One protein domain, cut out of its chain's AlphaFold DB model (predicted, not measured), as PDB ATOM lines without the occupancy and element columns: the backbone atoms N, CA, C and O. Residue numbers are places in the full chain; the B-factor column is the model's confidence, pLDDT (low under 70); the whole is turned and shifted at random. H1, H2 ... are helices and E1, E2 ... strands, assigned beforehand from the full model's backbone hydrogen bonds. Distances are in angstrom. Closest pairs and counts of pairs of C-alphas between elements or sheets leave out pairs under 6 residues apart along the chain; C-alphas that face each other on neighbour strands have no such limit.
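This is residues 4 to 151 of the 151 residues of an uncharacterized protein of Marivirga lumbricoides (UniProt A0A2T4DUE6). Picture one twisted sheet of six strands with three helices over one face and the other face bare. H1 lies at the E1 and E2 end of this wall, H3 slants over E6 and E4, and H2 is side by side with H3 near edge strand E5, where a long loop also pairs briefly. The printed part has 148 residues, with named elements in the order H1 E1 E2 E3 E4 H2 E5 E6 H3; the sheet runs E1 E2 E3 E4 E6 E5, all antiparallel, and the class is mixed. The whole is compact, with a radius of gyration of the C-alphas of 16.1 A and spans of 44 by 40 by 26 A.

Find C-alpha 4 at (-82.075, 415.884, -31.801); from there H1 runs 17.8 A to residue 16. E1, residues 21 to 28, covers 22.7 A. E2, residues 31 to 42, covers 35.8 A and E3, residues 45 to 56, 35.6 A. E4 takes residues 62 to 71, 29.6 A, beginning at (-76.827, 429.136, -25.798). Next come H2, residues 97 to 108, 16.5 A; E5, residues 111 to 116, 14.7 A; and E6, residues 120 to 125, 16.9 A. H3, residues 133 to 150, runs 25.9 A to C-alpha 150 at (-87.730, 448.344, -52.382).

Begin with E1 to E4, a meander, each strand the antiparallel neighbour of the one before. Look for N 24 and O 35 at 2.9 A between E1 and E2, N 36 and O 51 at 2.8 A between E2 and E3, and N 50 and O 66 at 2.8 A between E3 and E4. E6 follows beside E4, with N 69 and O 121 at 2.8 A, and E5 beside E6, with N 122 and O 115 at 2.8 A. E4, H2 and E5 form a split strand-helix-strand unit, two strands running the same way with E6 between them; its crossover is right-handed. H1 is on the sheet at a height of 10.0 A, along the strands, at 18 degrees to E2 on the local plane. H3 is on the same face at a height of 9.3 A, slantwise to the strands, at 37 degrees to E6 on the local plane. H2 touches H3, through residues 141 to 148 of H3 alone, at a shallow tilt of 4 degrees, opposite ways; their closest C-alphas, those of Asp 105 and Leu 141, are 6.9 A apart. In H1, H2 and H3 every O i to N i+4 pair is within hydrogen-bond range.

The farthest C-alphas, Phe 29 and Ser 151, are 48.6 A apart. The printed part has no cut, and its one long link is residues 72 to 96, of which 81 to 82 pair antiparallel with residues 113 to 114 of E5. The pLDDT is under 70 at residue 43, residues 72 to 76, residues 86 to 92 and residue 151.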
ATOM      1  N   LYS A   4     -81.601 416.851 -30.811       89.88
ATOM      2  CA  LYS A   4     -82.075 415.884 -31.801       89.88
ATOM      3  C   LYS A   4     -83.197 416.472 -32.658       89.88
ATOM      4  O   LYS A   4     -83.160 416.341 -33.869       89.88
ATOM      5  N   VAL A   5     -84.137 417.193 -32.042       92.38
ATOM      6  CA  VAL A   5     -85.247 417.834 -32.768       92.38
ATOM      7  C   VAL A   5     -84.734 418.916 -33.721       92.38
ATOM      8  O   VAL A   5     -85.232 419.037 -34.837       92.38
ATOM      9  N   ILE A   6     -83.731 419.694 -33.310       91.75
ATOM     10  CA  ILE A   6     -83.131 420.716 -34.177       91.75
ATOM     11  C   ILE A   6     -82.410 420.052 -35.349       91.75
ATOM     12  O   ILE A   6     -82.688 420.390 -36.495       91.75
ATOM     13  N   ASP A   7     -81.549 419.076 -35.072       93.62
ATOM     14  CA  ASP A   7     -80.828 418.319 -36.094       93.62
ATOM     15  C   ASP A   7     -81.787 417.687 -37.121       93.62
ATOM     16  O   ASP A   7     -81.660 417.915 -38.325       93.62
ATOM     17  N   GLU A   8     -82.821 416.986 -36.648       95.56
ATOM     18  CA  GLU A   8     -83.858 416.382 -37.491       95.56
ATOM     19  C   GLU A   8     -84.615 417.427 -38.316       95.56
ATOM     20  O   GLU A   8     -84.886 417.202 -39.495       95.56
ATOM     21  N   THR A   9     -84.920 418.591 -37.738       95.75
ATOM     22  CA  THR A   9     -85.629 419.663 -38.447       95.75
ATOM     23  C   THR A   9     -84.783 420.237 -39.581       95.75
ATOM     24  O   THR A   9     -85.283 420.376 -40.697       95.75
ATOM     25  N   TRP A  10     -83.511 420.558 -39.330       95.44
ATOM     26  CA  TRP A  10     -82.620 421.110 -40.355       95.44
ATOM     27  C   TRP A  10     -82.361 420.098 -41.472       95.44
ATOM     28  O   TRP A  10     -82.455 420.452 -42.649       95.44
ATOM     29  N   LYS A  11     -82.122 418.829 -41.116       96.06
ATOM     30  CA  LYS A  11     -81.982 417.728 -42.082       96.06
ATOM     31  C   LYS A  11     -83.245 417.538 -42.914       96.06
ATOM     32  O   LYS A  11     -83.158 417.399 -44.130       96.06
ATOM     33  N   SER A  12     -84.414 417.559 -42.276       96.38
ATOM     34  CA  SER A  12     -85.705 417.407 -42.952       96.38
ATOM     35  C   SER A  12     -85.975 418.556 -43.921       96.38
ATOM     36  O   SER A  12     -86.320 418.314 -45.078       96.38
ATOM     37  N   PHE A  13     -85.748 419.801 -43.492       94.81
ATOM     38  CA  PHE A  13     -85.905 420.972 -44.351       94.81
ATOM     39  C   PHE A  13     -84.987 420.896 -45.578       94.81
ATOM     40  O   PHE A  13     -85.470 421.037 -46.703       94.81
ATOM     41  N   ALA A  14     -83.695 420.614 -45.370       94.38
ATOM     42  CA  ALA A  14     -82.717 420.490 -46.446       94.38
ATOM     43  C   ALA A  14     -83.096 419.378 -47.434       94.38
ATOM     44  O   ALA A  14     -83.185 419.621 -48.635       94.38
ATOM     45  N   LYS A  15     -83.423 418.182 -46.923       95.50
ATOM     46  CA  LYS A  15     -83.832 417.033 -47.741       95.50
ATOM     47  C   LYS A  15     -85.088 417.325 -48.562       95.50
ATOM     48  O   LYS A  15     -85.115 417.021 -49.749       95.50
ATOM     49  N   THR A  16     -86.108 417.919 -47.944       94.38
ATOM     50  CA  THR A  16     -87.394 418.224 -48.600       94.38
ATOM     51  C   THR A  16     -87.220 419.182 -49.777       94.38
ATOM     52  O   THR A  16     -87.923 419.063 -50.775       94.38
ATOM     53  N   HIS A  17     -86.261 420.104 -49.682       90.50
ATOM     54  CA  HIS A  17     -86.010 421.127 -50.698       90.50
ATOM     55  C   HIS A  17     -84.814 420.809 -51.609       90.50
ATOM     56  O   HIS A  17     -84.433 421.653 -52.416       90.50
ATOM     57  N   GLY A  18     -84.205 419.624 -51.481       92.31
ATOM     58  CA  GLY A  18     -83.017 419.249 -52.255       92.31
ATOM     59  C   GLY A  18     -81.814 420.171 -52.018       92.31
ATOM     60  O   GLY A  18     -81.049 420.427 -52.944       92.31
ATOM     61  N   LEU A  19     -81.669 420.708 -50.804       92.56
ATOM     62  CA  LEU A  19     -80.603 421.639 -50.431       92.56
ATOM     63  C   LEU A  19     -79.462 420.916 -49.721       92.56
ATOM     64  O   LEU A  19     -79.673 419.953 -48.982       92.56
ATOM     65  N   GLU A  20     -78.256 421.445 -49.883       94.94
ATOM     66  CA  GLU A  20     -77.100 421.007 -49.113       94.94
ATOM     67  C   GLU A  20     -77.148 421.593 -47.694       94.94
ATOM     68  O   GLU A  20     -77.331 422.801 -47.500       94.94
ATOM     69  N   LEU A  21     -76.976 420.721 -46.699       95.62
ATOM     70  CA  LEU A  21     -76.832 421.084 -45.295       95.62
ATOM     71  C   LEU A  21     -75.389 420.830 -44.862       95.62
ATOM     72  O   LEU A  21     -74.941 419.687 -44.839       95.62
ATOM     73  N   SER A  22     -74.700 421.892 -44.456       96.69
ATOM     74  CA  SER A  22     -73.401 421.803 -43.793       96.69
ATOM     75  C   SER A  22     -73.604 421.829 -42.278       96.69
ATOM     76  O   SER A  22     -74.354 422.668 -41.767       96.69
ATOM     77  N   ILE A  23     -72.956 420.899 -41.575       95.50
ATOM     78  CA  ILE A  23     -72.941 420.808 -40.113       95.50
ATOM     79  C   ILE A  23     -71.478 420.786 -39.678       95.50
ATOM     80  O   ILE A  23     -70.722 419.942 -40.154       95.50
ATOM     81  N   ASP A  24     -71.095 421.713 -38.807       95.56
ATOM     82  CA  ASP A  24     -69.736 421.842 -38.276       95.56
ATOM     83  C   ASP A  24     -69.768 421.833 -36.746       95.56
ATOM     84  O   ASP A  24     -70.542 422.578 -36.137       95.56
ATOM     85  N   ASP A  25     -68.946 420.981 -36.136       92.94
ATOM     86  CA  ASP A  25     -68.851 420.814 -34.687       92.94
ATOM     87  C   ASP A  25     -67.481 421.283 -34.197       92.94
ATOM     88  O   ASP A  25     -66.443 420.720 -34.540       92.94
ATOM     89  N   ASP A  26     -67.492 422.290 -33.329       92.19
ATOM     90  CA  ASP A  26     -66.304 422.861 -32.708       92.19
ATOM     91  C   ASP A  26     -66.295 422.556 -31.204       92.19
ATOM     92  O   ASP A  26     -67.195 422.953 -30.449       92.19
ATOM     93  N   ASN A  27     -65.271 421.825 -30.767       88.31
ATOM     94  CA  ASN A  27     -65.053 421.500 -29.363       88.31
ATOM     95  C   ASN A  27     -64.205 422.592 -28.716       88.31
ATOM     96  O   ASN A  27     -63.073 422.844 -29.121       88.31
ATOM     97  N   PHE A  28     -64.713 423.184 -27.641       85.62
ATOM     98  CA  PHE A  28     -63.962 424.138 -26.834       85.62
ATOM     99  C   PHE A  28     -63.886 423.658 -25.386       85.62
ATOM    100  O   PHE A  28     -64.638 422.787 -24.954       85.62
ATOM    101  N   PHE A  29     -62.978 424.251 -24.611       77.56
ATOM    102  CA  PHE A  29     -62.563 423.761 -23.287       77.56
ATOM    103  C   PHE A  29     -63.717 423.438 -22.308       77.56
ATOM    104  O   PHE A  29     -63.558 422.607 -21.421       77.56
ATOM    105  N   TYR A  30     -64.890 424.061 -22.477       81.81
ATOM    106  CA  TYR A  30     -66.066 423.880 -21.618       81.81
ATOM    107  C   TYR A  30     -67.362 423.623 -22.393       81.81
ATOM    108  O   TYR A  30     -68.445 424.006 -21.930       81.81
ATOM    109  N   GLY A  31     -67.286 423.012 -23.578       86.69
ATOM    110  CA  GLY A  31     -68.487 422.713 -24.342       86.69
ATOM    111  C   GLY A  31     -68.284 422.351 -25.806       86.69
ATOM    112  O   GLY A  31     -67.174 422.195 -26.297       86.69
ATOM    113  N   VAL A  32     -69.415 422.241 -26.495       89.50
ATOM    114  CA  VAL A  32     -69.491 421.950 -27.928       89.50
ATOM    115  C   VAL A  32     -70.333 423.019 -28.593       89.50
ATOM    116  O   VAL A  32     -71.378 423.423 -28.068       89.50
ATOM    117  N   LYS A  33     -69.872 423.493 -29.742       91.19
ATOM    118  CA  LYS A  33     -70.593 424.421 -30.593       91.19
ATOM    119  C   LYS A  33     -70.888 423.741 -31.924       91.19
ATOM    120  O   LYS A  33     -69.970 423.471 -32.677       91.19
ATOM    121  N   THR A  34     -72.164 423.542 -32.216       92.12
ATOM    122  CA  THR A  34     -72.632 423.012 -33.497       92.12
ATOM    123  C   THR A  34     -73.179 424.149 -34.344       92.12
ATOM    124  O   THR A  34     -74.042 424.915 -33.894       92.12
ATOM    125  N   GLU A  35     -72.703 424.258 -35.576       94.19
ATOM    126  CA  GLU A  35     -73.201 425.190 -36.573       94.19
ATOM    127  C   GLU A  35     -73.877 424.458 -37.730       94.19
ATOM    128  O   GLU A  35     -73.275 423.622 -38.387       94.19
ATOM    129  N   TYR A  36     -75.120 424.832 -38.021       94.56
ATOM    130  CA  TYR A  36     -75.873 424.375 -39.184       94.56
ATOM    131  C   TYR A  36     -75.903 425.492 -40.218       94.56
ATOM    132  O   TYR A  36     -76.223 426.632 -39.870       94.56
ATOM    133  N   SER A  37     -75.616 425.181 -41.478       94.31
ATOM    134  CA  SER A  37     -75.677 426.137 -42.583       94.31
ATOM    135  C   SER A  37     -76.407 425.560 -43.791       94.31
ATOM    136  O   SER A  37     -76.058 424.485 -44.270       94.31
ATOM    137  N   ILE A  38     -77.387 426.305 -44.307       92.81
ATOM    138  CA  ILE A  38     -78.088 425.998 -45.562       92.81
ATOM    139  C   ILE A  38     -78.045 427.241 -46.436       92.81
ATOM    140  O   ILE A  38     -78.426 428.330 -45.995       92.81
ATOM    141  N   ASN A  39     -77.612 427.063 -47.678       90.88
ATOM    142  CA  ASN A  39     -77.609 428.112 -48.684       90.88
ATOM    143  C   ASN A  39     -78.764 427.864 -49.658       90.88
ATOM    144  O   ASN A  39     -78.899 426.772 -50.203       90.88
ATOM    145  N   LEU A  40     -79.583 428.882 -49.890       86.56
ATOM    146  CA  LEU A  40     -80.648 428.863 -50.881       86.56
ATOM    147  C   LEU A  40     -80.370 429.966 -51.899       86.56
ATOM    148  O   LEU A  40     -80.390 431.153 -51.567       86.56
ATOM    149  N   LYS A  41     -80.139 429.568 -53.148       80.12
ATOM    150  CA  LYS A  41     -79.998 430.498 -54.264       80.12
ATOM    151  C   LYS A  41     -81.329 430.585 -54.997       80.12
ATOM    152  O   LYS A  41     -81.755 429.613 -55.609       80.12
ATOM    153  N   ASN A  42     -81.982 431.738 -54.919       71.12
ATOM    154  CA  ASN A  42     -83.211 432.018 -55.647       71.12
ATOM    155  C   ASN A  42     -83.095 433.406 -56.284       71.12
ATOM    156  O   ASN A  42     -83.530 434.399 -55.700       71.12
ATOM    157  N   THR A  43     -82.418 433.474 -57.434       62.47
ATOM    158  CA  THR A  43     -82.087 434.720 -58.140       62.47
ATOM    159  C   THR A  43     -83.309 435.645 -58.228       62.47
ATOM    160  O   THR A  43     -84.372 435.188 -58.652       62.47
ATOM    161  N   PRO A  44     -83.203 436.928 -57.830       71.81
ATOM    162  CA  PRO A  44     -81.983 437.700 -57.522       71.81
ATOM    163  C   PRO A  44     -81.544 437.674 -56.042       71.81
ATOM    164  O   PRO A  44     -80.762 438.521 -55.609       71.81
ATOM    165  N   LEU A  45     -82.079 436.752 -55.239       75.75
ATOM    166  CA  LEU A  45     -81.837 436.669 -53.800       75.75
ATOM    167  C   LEU A  45     -81.011 435.437 -53.436       75.75
ATOM    168  O   LEU A  45     -81.242 434.319 -53.903       75.75
ATOM    169  N   TYR A  46     -80.080 435.634 -52.516       85.12
ATOM    170  CA  TYR A  46     -79.336 434.570 -51.876       85.12
ATOM    171  C   TYR A  46     -79.631 434.578 -50.380       85.12
ATOM    172  O   TYR A  46     -79.461 435.586 -49.695       85.12
ATOM    173  N   PHE A  47     -80.080 433.436 -49.869       86.62
ATOM    174  CA  PHE A  47     -80.355 433.251 -48.454       86.62
ATOM    175  C   PHE A  47     -79.332 432.293 -47.870       86.62
ATOM    176  O   PHE A  47     -79.119 431.201 -48.394       86.62
ATOM    177  N   LYS A  48     -78.760 432.658 -46.727       90.62
ATOM    178  CA  LYS A  48     -77.980 431.739 -45.904       90.62
ATOM    179  C   LYS A  48     -78.598 431.638 -44.522       90.62
ATOM    180  O   LYS A  48     -78.560 432.582 -43.732       90.62
ATOM    181  N   PHE A  49     -79.146 430.468 -44.223       90.94
ATOM    182  CA  PHE A  49     -79.571 430.100 -42.882       90.94
ATOM    183  C   PHE A  49     -78.351 429.651 -42.090       90.94
ATOM    184  O   PHE A  49     -77.587 428.819 -42.570       90.94
ATOM    185  N   ARG A  50     -78.172 430.183 -40.878       92.62
ATOM    186  CA  ARG A  50     -77.130 429.748 -39.945       92.62
ATOM    187  C   ARG A  50     -77.707 429.547 -38.549       92.62
ATOM    188  O   ARG A  50     -78.085 430.514 -37.887       92.62
ATOM    189  N   GLY A  51     -77.774 428.301 -38.100       90.44
ATOM    190  CA  GLY A  51     -78.145 427.927 -36.736       90.44
ATOM    191  C   GLY A  51     -76.890 427.655 -35.921       90.44
ATOM    192  O   GLY A  51     -76.029 426.917 -36.369       90.44
ATOM    193  N   ILE A  52     -76.764 428.252 -34.742       90.12
ATOM    194  CA  ILE A  52     -75.631 428.055 -33.836       90.12
ATOM    195  C   ILE A  52     -76.176 427.550 -32.511       90.12
ATOM    196  O   ILE A  52     -77.003 428.212 -31.874       90.12
ATOM    197  N   LEU A  53     -75.684 426.394 -32.089       90.75
ATOM    198  CA  LEU A  53     -76.000 425.768 -30.820       90.75
ATOM    199  C   LEU A  53     -74.728 425.623 -30.008       90.75
ATOM    200  O   LEU A  53     -73.745 425.088 -30.489       90.75
ATOM    201  N   THR A  54     -74.748 426.073 -28.763       88.62
ATOM    202  CA  THR A  54     -73.621 425.945 -27.845       88.62
ATOM    203  C   THR A  54     -74.095 425.210 -26.609       88.62
ATOM    204  O   THR A  54     -74.954 425.710 -25.878       88.62
ATOM    205  N   LYS A  55     -73.533 424.031 -26.363       86.06
ATOM    206  CA  LYS A  55     -73.739 423.273 -25.135       86.06
ATOM    207  C   LYS A  55     -72.540 423.480 -24.230       86.06
ATOM    208  O   LYS A  55     -71.428 423.174 -24.638       86.06
ATOM    209  N   SER A  56     -72.760 423.993 -23.022       83.88
ATOM    210  CA  SER A  56     -71.690 424.138 -22.032       83.88
ATOM    211  C   SER A  56     -71.726 422.992 -21.028       83.88
ATOM    212  O   SER A  56     -72.800 422.535 -20.641       83.88
ATOM    213  N   THR A  57     -70.555 422.578 -20.549       83.31
ATOM    214  CA  THR A  57     -70.411 421.650 -19.417       83.31
ATOM    215  C   THR A  57     -71.028 422.200 -18.127       83.31
ATOM    216  O   THR A  57     -71.522 421.431 -17.312       83.31
ATOM    217  N   SER A  58     -71.094 423.528 -17.979       84.69
ATOM    218  CA  SER A  58     -71.757 424.225 -16.863       84.69
ATOM    219  C   SER A  58     -73.290 424.293 -16.970       84.69
ATOM    220  O   SER A  58     -73.947 424.867 -16.109       84.69
ATOM    221  N   GLY A  59     -73.885 423.763 -18.048       78.06
ATOM    222  CA  GLY A  59     -75.333 423.807 -18.283       78.06
ATOM    223  C   GLY A  59     -75.861 425.122 -18.879       78.06
ATOM    224  O   GLY A  59     -77.025 425.184 -19.278       78.06
ATOM    225  N   HIS A  60     -75.023 426.156 -19.027       81.69
ATOM    226  CA  HIS A  60     -75.379 427.430 -19.669       81.69
ATOM    227  C   HIS A  60     -75.418 427.333 -21.202       81.69
ATOM    228  O   HIS A  60     -74.625 427.952 -21.916       81.69
ATOM    229  N   ASN A  61     -76.356 426.544 -21.719       83.81
ATOM    230  CA  ASN A  61     -76.529 426.356 -23.154       83.81
ATOM    231  C   ASN A  61     -77.010 427.652 -23.821       83.81
ATOM    232  O   ASN A  61     -77.895 428.341 -23.312       83.81
ATOM    233  N   ARG A  62     -76.450 427.971 -24.988       84.75
ATOM    234  CA  ARG A  62     -76.827 429.136 -25.798       84.75
ATOM    235  C   ARG A  62     -77.244 428.686 -27.182       84.75
ATOM    236  O   ARG A  62     -76.759 427.686 -27.700       84.75
ATOM    237  N   TYR A  63     -78.152 429.435 -27.783       86.00
ATOM    238  CA  TYR A  63     -78.669 429.130 -29.102       86.00
ATOM    239  C   TYR A  63     -78.968 430.422 -29.846       86.00
ATOM    240  O   TYR A  63     -79.323 431.443 -29.249       86.00
ATOM    241  N   LYS A  64     -78.749 430.399 -31.155       86.81
ATOM    242  CA  LYS A  64     -78.894 431.573 -32.005       86.81
ATOM    243  C   LYS A  64     -79.156 431.135 -33.433       86.81
ATOM    244  O   LYS A  64     -78.394 430.337 -33.963       86.81
ATOM    245  N   THR A  65     -80.155 431.722 -34.080       89.94
ATOM    246  CA  THR A  65     -80.303 431.607 -35.533       89.94
ATOM    247  C   THR A  65     -80.130 432.962 -36.198       89.94
ATOM    248  O   THR A  65     -80.618 433.994 -35.729       89.94
ATOM    249  N   LEU A  66     -79.367 432.947 -37.283       91.19
ATOM    250  CA  LEU A  66     -79.087 434.064 -38.160       91.19
ATOM    251  C   LEU A  66     -79.551 433.703 -39.565       91.19
ATOM    252  O   LEU A  66     -79.339 432.583 -40.024       91.19
ATOM    253  N   VAL A  67     -80.146 434.667 -40.248       90.75
ATOM    254  CA  VAL A  67     -80.510 434.548 -41.656       90.75
ATOM    255  C   VAL A  67     -79.852 435.706 -42.370       90.75
ATOM    256  O   VAL A  67     -80.123 436.860 -42.045       90.75
ATOM    257  N   PHE A  68     -78.957 435.397 -43.292       88.94
ATOM    258  CA  PHE A  68     -78.342 436.376 -44.172       88.94
ATOM    259  C   PHE A  68     -79.142 436.396 -45.464       88.94
ATOM    260  O   PHE A  68     -79.457 435.339 -46.008       88.94
ATOM    261  N   VAL A  69     -79.498 437.592 -45.901       87.06
ATOM    262  CA  VAL A  69     -80.229 437.838 -47.133       87.06
ATOM    263  C   VAL A  69     -79.371 438.793 -47.936       87.06
ATOM    264  O   VAL A  69     -79.287 439.978 -47.611       87.06
ATOM    265  N   ASP A  70     -78.722 438.254 -48.956       82.81
ATOM    266  CA  ASP A  70     -78.011 439.033 -49.951       82.81
ATOM    267  C   ASP A  70     -78.943 439.223 -51.146       82.81
ATOM    268  O   ASP A  70     -79.571 438.273 -51.621       82.81
ATOM    269  N   ALA A  71     -79.064 440.457 -51.615       70.88
ATOM    270  CA  ALA A  71     -79.796 440.767 -52.830       70.88
ATOM    271  C   ALA A  71     -78.822 441.399 -53.812       70.88
ATOM    272  O   ALA A  71     -78.125 442.348 -53.463       70.88
ATOM    273  N   GLU A  72     -78.789 440.894 -55.045       61.94
ATOM    274  CA  GLU A  72     -77.940 441.469 -56.099       61.94
ATOM    275  C   GLU A  72     -78.285 442.948 -56.369       61.94
ATOM    276  O   GLU A  72     -77.429 443.719 -56.794       61.94
ATOM    277  N   ASN A  73     -79.507 443.371 -56.030       55.41
ATOM    278  CA  ASN A  73     -79.960 444.753 -56.129       55.41
ATOM    279  C   ASN A  73     -79.893 445.447 -54.763       55.41
ATOM    280  O   ASN A  73     -80.454 444.964 -53.779       55.41
ATOM    281  N   SER A  74     -79.213 446.595 -54.720       56.91
ATOM    282  CA  SER A  74     -78.887 447.366 -53.517       56.91
ATOM    283  C   SER A  74     -80.097 447.599 -52.604       56.91
ATOM    284  O   SER A  74     -80.920 448.486 -52.839       56.91
ATOM    285  N   ILE A  75     -80.184 446.826 -51.526       64.06
ATOM    286  CA  ILE A  75     -81.154 447.050 -50.460       64.06
ATOM    287  C   ILE A  75     -80.712 448.269 -49.647       64.06
ATOM    288  O   ILE A  75     -79.653 448.264 -49.021       64.06
ATOM    289  N   ASN A  76     -81.543 449.309 -49.621       64.69
ATOM    290  CA  ASN A  76     -81.239 450.572 -48.948       64.69
ATOM    291  C   ASN A  76     -81.627 450.540 -47.458       64.69
ATOM    292  O   ASN A  76     -82.332 451.414 -46.956       64.69
ATOM    293  N   LEU A  77     -81.192 449.506 -46.734       75.12
ATOM    294  CA  LEU A  77     -81.299 449.477 -45.279       75.12
ATOM    295  C   LEU A  77     -80.020 450.083 -44.695       75.12
ATOM    296  O   LEU A  77     -78.955 449.488 -44.803       75.12
ATOM    297  N   LYS A  78     -80.105 451.274 -44.099       77.88
ATOM    298  CA  LYS A  78     -78.924 451.960 -43.537       77.88
ATOM    299  C   LYS A  78     -78.735 451.719 -42.047       77.88
ATOM    300  O   LYS A  78     -77.607 451.648 -41.572       77.88
ATOM    301  N   ASP A  79     -79.837 451.545 -41.324       85.25
ATOM    302  CA  ASP A  79     -79.831 451.472 -39.868       85.25
ATOM    303  C   ASP A  79     -80.231 450.092 -39.362       85.25
ATOM    304  O   ASP A  79     -81.046 449.392 -39.960       85.25
ATOM    305  N   THR A  80     -79.682 449.721 -38.207       89.44
ATOM    306  CA  THR A  80     -80.114 448.521 -37.488       89.44
ATOM    307  C   THR A  80     -81.479 448.758 -36.845       89.44
ATOM    308  O   THR A  80     -81.664 449.709 -36.081       89.44
ATOM    309  N   ILE A  81     -82.416 447.843 -37.085       90.81
ATOM    310  CA  ILE A  81     -83.690 447.774 -36.369       90.81
ATOM    311  C   ILE A  81     -83.577 446.655 -35.347       90.81
ATOM    312  O   ILE A  81     -83.189 445.540 -35.680       90.81
ATOM    313  N   THR A  82     -83.890 446.936 -34.088       90.38
ATOM    314  CA  THR A  82     -83.860 445.932 -33.017       90.38
ATOM    315  C   THR A  82     -85.174 445.961 -32.261       90.38
ATOM    316  O   THR A  82     -85.731 447.031 -32.051       90.38
ATOM    317  N   ASP A  83     -85.671 444.809 -31.829       86.81
ATOM    318  CA  ASP A  83     -86.752 444.732 -30.856       86.81
ATOM    319  C   ASP A  83     -86.165 444.697 -29.444       86.81
ATOM    320  O   ASP A  83     -85.628 443.690 -28.967       86.81
ATOM    321  N   SER A  84     -86.260 445.837 -28.768       79.25
ATOM    322  CA  SER A  84     -85.756 446.027 -27.415       79.25
ATOM    323  C   SER A  84     -86.539 445.263 -26.351       79.25
ATOM    324  O   SER A  84     -86.064 445.186 -25.231       79.25
ATOM    325  N   ARG A  85     -87.660 444.590 -26.656       73.69
ATOM    326  CA  ARG A  85     -88.228 443.602 -25.709       73.69
ATOM    327  C   ARG A  85     -87.212 442.517 -25.324       73.69
ATOM    328  O   ARG A  85     -87.352 441.870 -24.295       73.69
ATOM    329  N   HIS A  86     -86.170 442.349 -26.135       63.72
ATOM    330  CA  HIS A  86     -85.064 441.424 -25.902       63.72
ATOM    331  C   HIS A  86     -83.801 442.088 -25.332       63.72
ATOM    332  O   HIS A  86     -82.770 441.430 -25.191       63.72
ATOM    333  N   ILE A  87     -83.856 443.387 -25.036       59.09
ATOM    334  CA  ILE A  87     -82.812 444.160 -24.368       59.09
ATOM    335  C   ILE A  87     -83.512 444.827 -23.187       59.09
ATOM    336  O   ILE A  87     -84.223 445.798 -23.390       59.09
ATOM    337  N   PHE A  88     -83.337 444.279 -21.984       55.09
ATOM    338  CA  PHE A  88     -84.066 444.523 -20.723       55.09
ATOM    339  C   PHE A  88     -84.323 445.983 -20.263       55.09
ATOM    340  O   PHE A  88     -84.743 446.183 -19.131       55.09
ATOM    341  N   ILE A  89     -84.070 447.009 -21.078       51.94
ATOM    342  CA  ILE A  89     -83.922 448.392 -20.632       51.94
ATOM    343  C   ILE A  89     -84.889 449.379 -21.329       51.94
ATOM    344  O   ILE A  89     -85.219 450.376 -20.703       51.94
ATOM    345  N   PHE A  90     -85.452 449.140 -22.531       56.34
ATOM    346  CA  PHE A  90     -86.338 450.147 -23.178       56.34
ATOM    347  C   PHE A  90     -87.429 449.574 -24.099       56.34
ATOM    348  O   PHE A  90     -87.285 448.481 -24.636       56.34
ATOM    349  N   LYS A  91     -88.517 450.326 -24.341       62.56
ATOM    350  CA  LYS A  91     -89.440 450.106 -25.475       62.56
ATOM    351  C   LYS A  91     -88.984 450.972 -26.650       62.56
ATOM    352  O   LYS A  91     -88.989 452.193 -26.542       62.56
ATOM    353  N   ASN A  92     -88.614 450.351 -27.767       69.88
ATOM    354  CA  ASN A  92     -88.278 451.085 -28.981       69.88
ATOM    355  C   ASN A  92     -89.529 451.742 -29.568       69.88
ATOM    356  O   ASN A  92     -90.544 451.069 -29.763       69.88
ATOM    357  N   HIS A  93     -89.408 453.037 -29.857       72.88
ATOM    358  CA  HIS A  93     -90.338 453.822 -30.659       72.88
ATOM    359  C   HIS A  93     -89.530 454.538 -31.736       72.88
ATOM    360  O   HIS A  93     -88.758 455.453 -31.437       72.88
ATOM    361  N   TYR A  94     -89.674 454.107 -32.988       82.19
ATOM    362  CA  TYR A  94     -89.032 454.789 -34.102       82.19
ATOM    363  C   TYR A  94     -89.953 455.911 -34.601       82.19
ATOM    364  O   TYR A  94     -91.133 455.690 -34.848       82.19
ATOM    365  N   LYS A  95     -89.421 457.130 -34.773       83.12
ATOM    366  CA  LYS A  95     -90.168 458.231 -35.423       83.12
ATOM    367  C   LYS A  95     -90.366 457.989 -36.926       83.12
ATOM    368  O   LYS A  95     -91.297 458.505 -37.531       83.12
ATOM    369  N   ASP A  96     -89.461 457.217 -37.516       88.69
ATOM    370  CA  ASP A  96     -89.481 456.802 -38.913       88.69
ATOM    371  C   ASP A  96     -90.533 455.698 -39.125       88.69
ATOM    372  O   ASP A  96     -90.477 454.646 -38.482       88.69
ATOM    373  N   LYS A  97     -91.481 455.935 -40.042       89.69
ATOM    374  CA  LYS A  97     -92.595 455.016 -40.331       89.69
ATOM    375  C   LYS A  97     -92.132 453.669 -40.887       89.69
ATOM    376  O   LYS A  97     -92.736 452.650 -40.554       89.69
ATOM    377  N   LEU A  98     -91.084 453.646 -41.712       89.44
ATOM    378  CA  LEU A  98     -90.522 452.405 -42.240       89.44
ATOM    379  C   LEU A  98     -89.915 451.592 -41.096       89.44
ATOM    380  O   LEU A  98     -90.232 450.415 -40.945       89.44
ATOM    381  N   LYS A  99     -89.104 452.224 -40.240       90.38
ATOM    382  CA  LYS A  99     -88.476 451.537 -39.098       90.38
ATOM    383  C   LYS A  99     -89.496 451.032 -38.085       90.38
ATOM    384  O   LYS A  99     -89.346 449.917 -37.595       90.38
ATOM    385  N   GLU A 100     -90.536 451.810 -37.793       91.12
ATOM    386  CA  GLU A 100     -91.619 451.368 -36.910       91.12
ATOM    387  C   GLU A 100     -92.365 450.176 -37.526       91.12
ATOM    388  O   GLU A 100     -92.591 449.172 -36.858       91.12
ATOM    389  N   SER A 101     -92.659 450.226 -38.827       91.94
ATOM    390  CA  SER A 101     -93.283 449.118 -39.555       91.94
ATOM    391  C   SER A 101     -92.423 447.843 -39.539       91.94
ATOM    392  O   SER A 101     -92.940 446.752 -39.300       91.94
ATOM    393  N   LEU A 102     -91.105 447.965 -39.728       93.00
ATOM    394  CA  LEU A 102     -90.157 446.848 -39.635       93.00
ATOM    395  C   LEU A 102     -90.029 446.310 -38.202       93.00
ATOM    396  O   LEU A 102     -89.905 445.102 -38.004       93.00
ATOM    397  N   LEU A 103     -90.093 447.180 -37.190       92.38
ATOM    398  CA  LEU A 103     -90.128 446.772 -35.787       92.38
ATOM    399  C   LEU A 103     -91.377 445.933 -35.490       92.38
ATOM    400  O   LEU A 103     -91.271 444.912 -34.815       92.38
ATOM    401  N   GLN A 104     -92.549 446.313 -36.002       92.25
ATOM    402  CA  GLN A 104     -93.768 445.518 -35.820       92.25
ATOM    403  C   GLN A 104     -93.667 444.142 -36.496       92.25
ATOM    404  O   GLN A 104     -94.080 443.144 -35.899       92.25
ATOM    405  N   ASP A 105     -93.047 444.049 -37.678       93.88
ATOM    406  CA  ASP A 105     -92.790 442.752 -38.312       93.88
ATOM    407  C   ASP A 105     -91.841 441.897 -37.463       93.88
ATOM    408  O   ASP A 105     -92.153 440.741 -37.176       93.88
ATOM    409  N   LEU A 106     -90.722 442.459 -36.983       92.50
ATOM    410  CA  LEU A 106     -89.813 441.748 -36.075       92.50
ATOM    411  C   LEU A 106     -90.580 441.148 -34.891       92.50
ATOM    412  O   LEU A 106     -90.411 439.971 -34.568       92.50
ATOM    413  N   ARG A 107     -91.481 441.934 -34.290       91.00
ATOM    414  CA  ARG A 107     -92.306 441.492 -33.162       91.00
ATOM    415  C   ARG A 107     -93.250 440.354 -33.532       91.00
ATOM    416  O   ARG A 107     -93.354 439.398 -32.764       91.00
ATOM    417  N   LYS A 108     -93.921 440.454 -34.683       91.94
ATOM    418  CA  LYS A 108     -94.862 439.451 -35.204       91.94
ATOM    419  C   LYS A 108     -94.181 438.112 -35.492       91.94
ATOM    420  O   LYS A 108     -94.767 437.066 -35.235       91.94
ATOM    421  N   TYR A 109     -92.951 438.149 -35.998       91.44
ATOM    422  CA  TYR A 109     -92.177 436.965 -36.383       91.44
ATOM    423  C   TYR A 109     -91.161 436.524 -35.315       91.44
ATOM    424  O   TYR A 109     -90.316 435.672 -35.579       91.44
ATOM    425  N   ASN A 110     -91.239 437.091 -34.102       89.12
ATOM    426  CA  ASN A 110     -90.338 436.802 -32.980       89.12
ATOM    427  C   ASN A 110     -88.838 436.913 -33.346       89.12
ATOM    428  O   ASN A 110     -87.978 436.170 -32.859       89.12
ATOM    429  N   ALA A 111     -88.525 437.847 -34.240       90.94
ATOM    430  CA  ALA A 111     -87.174 438.172 -34.650       90.94
ATOM    431  C   ALA A 111     -86.606 439.279 -33.750       90.94
ATOM    432  O   ALA A 111     -87.300 440.194 -33.314       90.94
ATOM    433  N   LYS A 112     -85.308 439.192 -33.463       91.62
ATOM    434  CA  LYS A 112     -84.596 440.115 -32.578       91.62
ATOM    435  C   LYS A 112     -84.236 441.411 -33.282       91.62
ATOM    436  O   LYS A 112     -84.385 442.484 -32.705       91.62
ATOM    437  N   SER A 113     -83.659 441.314 -34.471       92.56
ATOM    438  CA  SER A 113     -83.111 442.477 -35.159       92.56
ATOM    439  C   SER A 113     -82.908 442.235 -36.644       92.56
ATOM    440  O   SER A 113     -82.694 441.101 -37.074       92.56
ATOM    441  N   ILE A 114     -82.930 443.332 -37.397       93.38
ATOM    442  CA  ILE A 114     -82.489 443.435 -38.784       93.38
ATOM    443  C   ILE A 114     -81.238 444.305 -38.775       93.38
ATOM    444  O   ILE A 114     -81.280 445.455 -38.335       93.38
ATOM    445  N   LEU A 115     -80.119 443.752 -39.228       92.50
ATOM    446  CA  LEU A 115     -78.856 444.465 -39.342       92.50
ATOM    447  C   LEU A 115     -78.515 444.616 -40.823       92.50
ATOM    448  O   LEU A 115     -78.485 443.602 -41.522       92.50
ATOM    449  N   PRO A 116     -78.214 445.823 -41.308       90.25
ATOM    450  CA  PRO A 116     -77.717 445.989 -42.660       90.25
ATOM    451  C   PRO A 116     -76.333 445.350 -42.813       90.25
ATOM    452  O   PRO A 116     -75.555 445.234 -41.861       90.25
ATOM    453  N   THR A 117     -76.037 444.899 -44.024       87.38
ATOM    454  CA  THR A 117     -74.742 444.343 -44.430       87.38
ATOM    455  C   THR A 117     -74.297 445.020 -45.727       87.38
ATOM    456  O   THR A 117     -75.025 445.845 -46.272       87.38
ATOM    457  N   LYS A 118     -73.106 444.691 -46.239       82.88
ATOM    458  CA  LYS A 118     -72.597 445.299 -47.480       82.88
ATOM    459  C   LYS A 118     -73.480 445.005 -48.703       82.88
ATOM    460  O   LYS A 118     -73.528 445.820 -49.613       82.88
ATOM    461  N   THR A 119     -74.144 443.853 -48.716       83.69
ATOM    462  CA  THR A 119     -74.831 443.263 -49.882       83.69
ATOM    463  C   THR A 119     -76.322 443.012 -49.643       83.69
ATOM    464  O   THR A 119     -77.010 442.448 -50.486       83.69
ATOM    465  N   GLY A 120     -76.847 443.423 -48.490       88.81
ATOM    466  CA  GLY A 120     -78.216 443.117 -48.091       88.81
ATOM    467  C   GLY A 120     -78.407 443.292 -46.595       88.81
ATOM    468  O   GLY A 120     -77.934 444.269 -46.010       88.81
ATOM    469  N   PHE A 121     -79.041 442.334 -45.931       90.88
ATOM    470  CA  PHE A 121     -79.293 442.411 -44.494       90.88
ATOM    471  C   PHE A 121     -79.239 441.050 -43.804       90.88
ATOM    472  O   PHE A 121     -79.320 439.984 -44.406       90.88
ATOM    473  N   LYS A 122     -79.112 441.093 -42.482       92.62
ATOM    474  CA  LYS A 122     -79.099 439.935 -41.599       92.62
ATOM    475  C   LYS A 122     -80.238 440.046 -40.603       92.62
ATOM    476  O   LYS A 122     -80.297 441.015 -39.850       92.62
ATOM    477  N   ILE A 123     -81.076 439.021 -40.532       93.44
ATOM    478  CA  ILE A 123     -82.077 438.874 -39.479       93.44
ATOM    479  C   ILE A 123     -81.498 437.983 -38.380       93.44
ATOM    480  O   ILE A 123     -80.987 436.895 -38.648       93.44
ATOM    481  N   GLN A 124     -81.577 438.432 -37.132       93.25
ATOM    482  CA  GLN A 124     -81.265 437.609 -35.968       93.25
ATOM    483  C   GLN A 124     -82.553 437.189 -35.265       93.25
ATOM    484  O   GLN A 124     -83.405 438.032 -35.006       93.25
ATOM    485  N   TYR A 125     -82.652 435.919 -34.879       90.94
ATOM    486  CA  TYR A 125     -83.762 435.372 -34.096       90.94
ATOM    487  C   TYR A 125     -83.320 435.030 -32.671       90.94
ATOM    488  O   TYR A 125     -82.139 434.775 -32.415       90.94
ATOM    489  N   ASN A 126     -84.276 435.028 -31.739       78.50
ATOM    490  CA  ASN A 126     -84.058 434.622 -30.341       78.50
ATOM    491  C   ASN A 126     -84.370 433.147 -30.085       78.50
ATOM    492  O   ASN A 126     -84.429 432.728 -28.937       78.50
ATOM    493  N   PHE A 127     -84.592 432.371 -31.138       83.88
ATOM    494  CA  PHE A 127     -84.838 430.940 -31.077       83.88
ATOM    495  C   PHE A 127     -84.021 430.245 -32.160       83.88
ATOM    496  O   PHE A 127     -83.538 430.888 -33.097       83.88
ATOM    497  N   THR A 128     -83.859 428.932 -32.012       85.75
ATOM    498  CA  THR A 128     -83.338 428.085 -33.083       85.75
ATOM    499  C   THR A 128     -84.481 427.398 -33.798       85.75
ATOM    500  O   THR A 128     -85.526 427.134 -33.209       85.75
ATOM    501  N   PHE A 129     -84.294 427.130 -35.086       90.56
ATOM    502  CA  PHE A 129     -85.308 426.466 -35.886       90.56
ATOM    503  C   PHE A 129     -85.377 424.990 -35.500       90.56
ATOM    504  O   PHE A 129     -84.602 424.174 -35.982       90.56
ATOM    505  N   ASP A 130     -86.281 424.689 -34.572       91.19
ATOM    506  CA  ASP A 130     -86.615 423.346 -34.091       91.19
ATOM    507  C   ASP A 130     -87.926 422.802 -34.687       91.19
ATOM    508  O   ASP A 130     -88.392 421.735 -34.302       91.19
ATOM    509  N   ARG A 131     -88.546 423.558 -35.602       93.50
ATOM    510  CA  ARG A 131     -89.776 423.217 -36.320       93.50
ATOM    511  C   ARG A 131     -89.704 423.764 -37.741       93.50
ATOM    512  O   ARG A 131     -89.198 424.867 -37.942       93.50
ATOM    513  N   LEU A 132     -90.264 423.041 -38.714       92.50
ATOM    514  CA  LEU A 132     -90.260 423.463 -40.124       92.50
ATOM    515  C   LEU A 132     -90.942 424.825 -40.336       92.50
ATOM    516  O   LEU A 132     -90.414 425.653 -41.071       92.50
ATOM    517  N   ILE A 133     -92.022 425.113 -39.594       91.56
ATOM    518  CA  ILE A 133     -92.736 426.404 -39.653       91.56
ATOM    519  C   ILE A 133     -91.824 427.615 -39.386       91.56
ATOM    520  O   ILE A 133     -92.105 428.723 -39.837       91.56
ATOM    521  N   HIS A 134     -90.715 427.431 -38.664       91.81
ATOM    522  CA  HIS A 134     -89.757 428.505 -38.428       91.81
ATOM    523  C   HIS A 134     -89.051 428.952 -39.716       91.81
ATOM    524  O   HIS A 134     -88.784 430.142 -39.877       91.81
ATOM    525  N   PHE A 135     -88.798 428.035 -40.653       90.62
ATOM    526  CA  PHE A 135     -88.248 428.378 -41.965       90.62
ATOM    527  C   PHE A 135     -89.276 429.166 -42.793       90.62
ATOM    528  O   PHE A 135     -88.933 430.197 -43.370       90.62
ATOM    529  N   ASP A 136     -90.553 428.772 -42.758       87.75
ATOM    530  CA  ASP A 136     -91.639 429.481 -43.454       87.75
ATOM    531  C   ASP A 136     -91.829 430.909 -42.927       87.75
ATOM    532  O   ASP A 136     -91.967 431.868 -43.693       87.75
ATOM    533  N   GLN A 137     -91.782 431.074 -41.602       88.75
ATOM    534  CA  GLN A 137     -91.846 432.380 -40.943       88.75
ATOM    535  C   GLN A 137     -90.724 433.311 -41.407       88.75
ATOM    536  O   GLN A 137     -90.963 434.500 -41.617       88.75
ATOM    537  N   VAL A 138     -89.519 432.777 -41.615       86.25
ATOM    538  CA  VAL A 138     -88.385 433.556 -42.118       86.25
ATOM    539  C   VAL A 138     -88.608 434.003 -43.546       86.25
ATOM    540  O   VAL A 138     -88.370 435.169 -43.850       86.25
ATOM    541  N   PHE A 139     -89.054 433.107 -44.427       86.62
ATOM    542  CA  PHE A 139     -89.346 433.488 -45.806       86.62
ATOM    543  C   PHE A 139     -90.421 434.575 -45.858       86.62
ATOM    544  O   PHE A 139     -90.263 435.562 -46.579       86.62
ATOM    545  N   ALA A 140     -91.468 434.443 -45.040       90.50
ATOM    546  CA  ALA A 140     -92.526 435.439 -44.938       90.50
ATOM    547  C   ALA A 140     -92.010 436.801 -44.441       90.50
ATOM    548  O   ALA A 140     -92.323 437.825 -45.054       90.50
ATOM    549  N   LEU A 141     -91.198 436.824 -43.375       91.75
ATOM    550  CA  LEU A 141     -90.597 438.057 -42.858       91.75
ATOM    551  C   LEU A 141     -89.653 438.691 -43.887       91.75
ATOM    552  O   LEU A 141     -89.761 439.881 -44.169       91.75
ATOM    553  N   THR A 142     -88.759 437.908 -44.489       88.06
ATOM    554  CA  THR A 142     -87.817 438.410 -45.497       88.06
ATOM    555  C   THR A 142     -88.549 439.024 -46.686       88.06
ATOM    556  O   THR A 142     -88.190 440.118 -47.118       88.06
ATOM    557  N   LYS A 143     -89.620 438.384 -47.174       87.50
ATOM    558  CA  LYS A 143     -90.450 438.939 -48.250       87.50
ATOM    559  C   LYS A 143     -91.054 440.291 -47.858       87.50
ATOM    560  O   LYS A 143     -91.032 441.212 -48.665       87.50
ATOM    561  N   GLN A 144     -91.561 440.432 -46.631       89.75
ATOM    562  CA  GLN A 144     -92.103 441.708 -46.142       89.75
ATOM    563  C   GLN A 144     -91.037 442.797 -46.045       89.75
ATOM    564  O   GLN A 144     -91.285 443.923 -46.473       89.75
ATOM    565  N   ILE A 145     -89.851 442.460 -45.535       90.06
ATOM    566  CA  ILE A 145     -88.729 443.397 -45.439       90.06
ATOM    567  C   ILE A 145     -88.342 443.892 -46.836       90.06
ATOM    568  O   ILE A 145     -88.305 445.100 -47.056       90.06
ATOM    569  N   ILE A 146     -88.135 442.978 -47.790       86.81
ATOM    570  CA  ILE A 146     -87.763 443.320 -49.172       86.81
ATOM    571  C   ILE A 146     -88.816 444.224 -49.816       86.81
ATOM    572  O   ILE A 146     -88.468 445.259 -50.370       86.81
ATOM    573  N   LEU A 147     -90.103 443.892 -49.690       87.12
ATOM    574  CA  LEU A 147     -91.170 444.739 -50.227       87.12
ATOM    575  C   LEU A 147     -91.103 446.162 -49.658       87.12
ATOM    576  O   LEU A 147     -91.202 447.122 -50.412       87.12
ATOM    577  N   LYS A 148     -90.888 446.311 -48.347       88.31
ATOM    578  CA  LYS A 148     -90.879 447.620 -47.678       88.31
ATOM    579  C   LYS A 148     -89.658 448.480 -48.002       88.31
ATOM    580  O   LYS A 148     -89.773 449.696 -47.947       88.31
ATOM    581  N   ILE A 149     -88.504 447.878 -48.288       84.25
ATOM    582  CA  ILE A 149     -87.252 448.612 -48.566       84.25
ATOM    583  C   ILE A 149     -86.988 448.827 -50.061       84.25
ATOM    584  O   ILE A 149     -86.076 449.572 -50.409       84.25
ATOM    585  N   SER A 150     -87.746 448.150 -50.927       77.38
ATOM    586  CA  SER A 150     -87.730 448.344 -52.382       77.38
ATOM    587  C   SER A 150     -88.866 449.243 -52.893       77.38
ATOM    588  O   SER A 150     -88.878 449.548 -54.082       77.38
ATOM    589  N   SER A 151     -89.809 449.625 -52.020       64.94
ATOM    590  CA  SER A 151     -90.878 450.606 -52.293       64.94
ATOM    591  C   SER A 151     -90.384 452.030 -52.065       64.94
ATOM    592  O   SER A 151     -90.818 452.921 -52.823       64.94
TER     593      SER A 151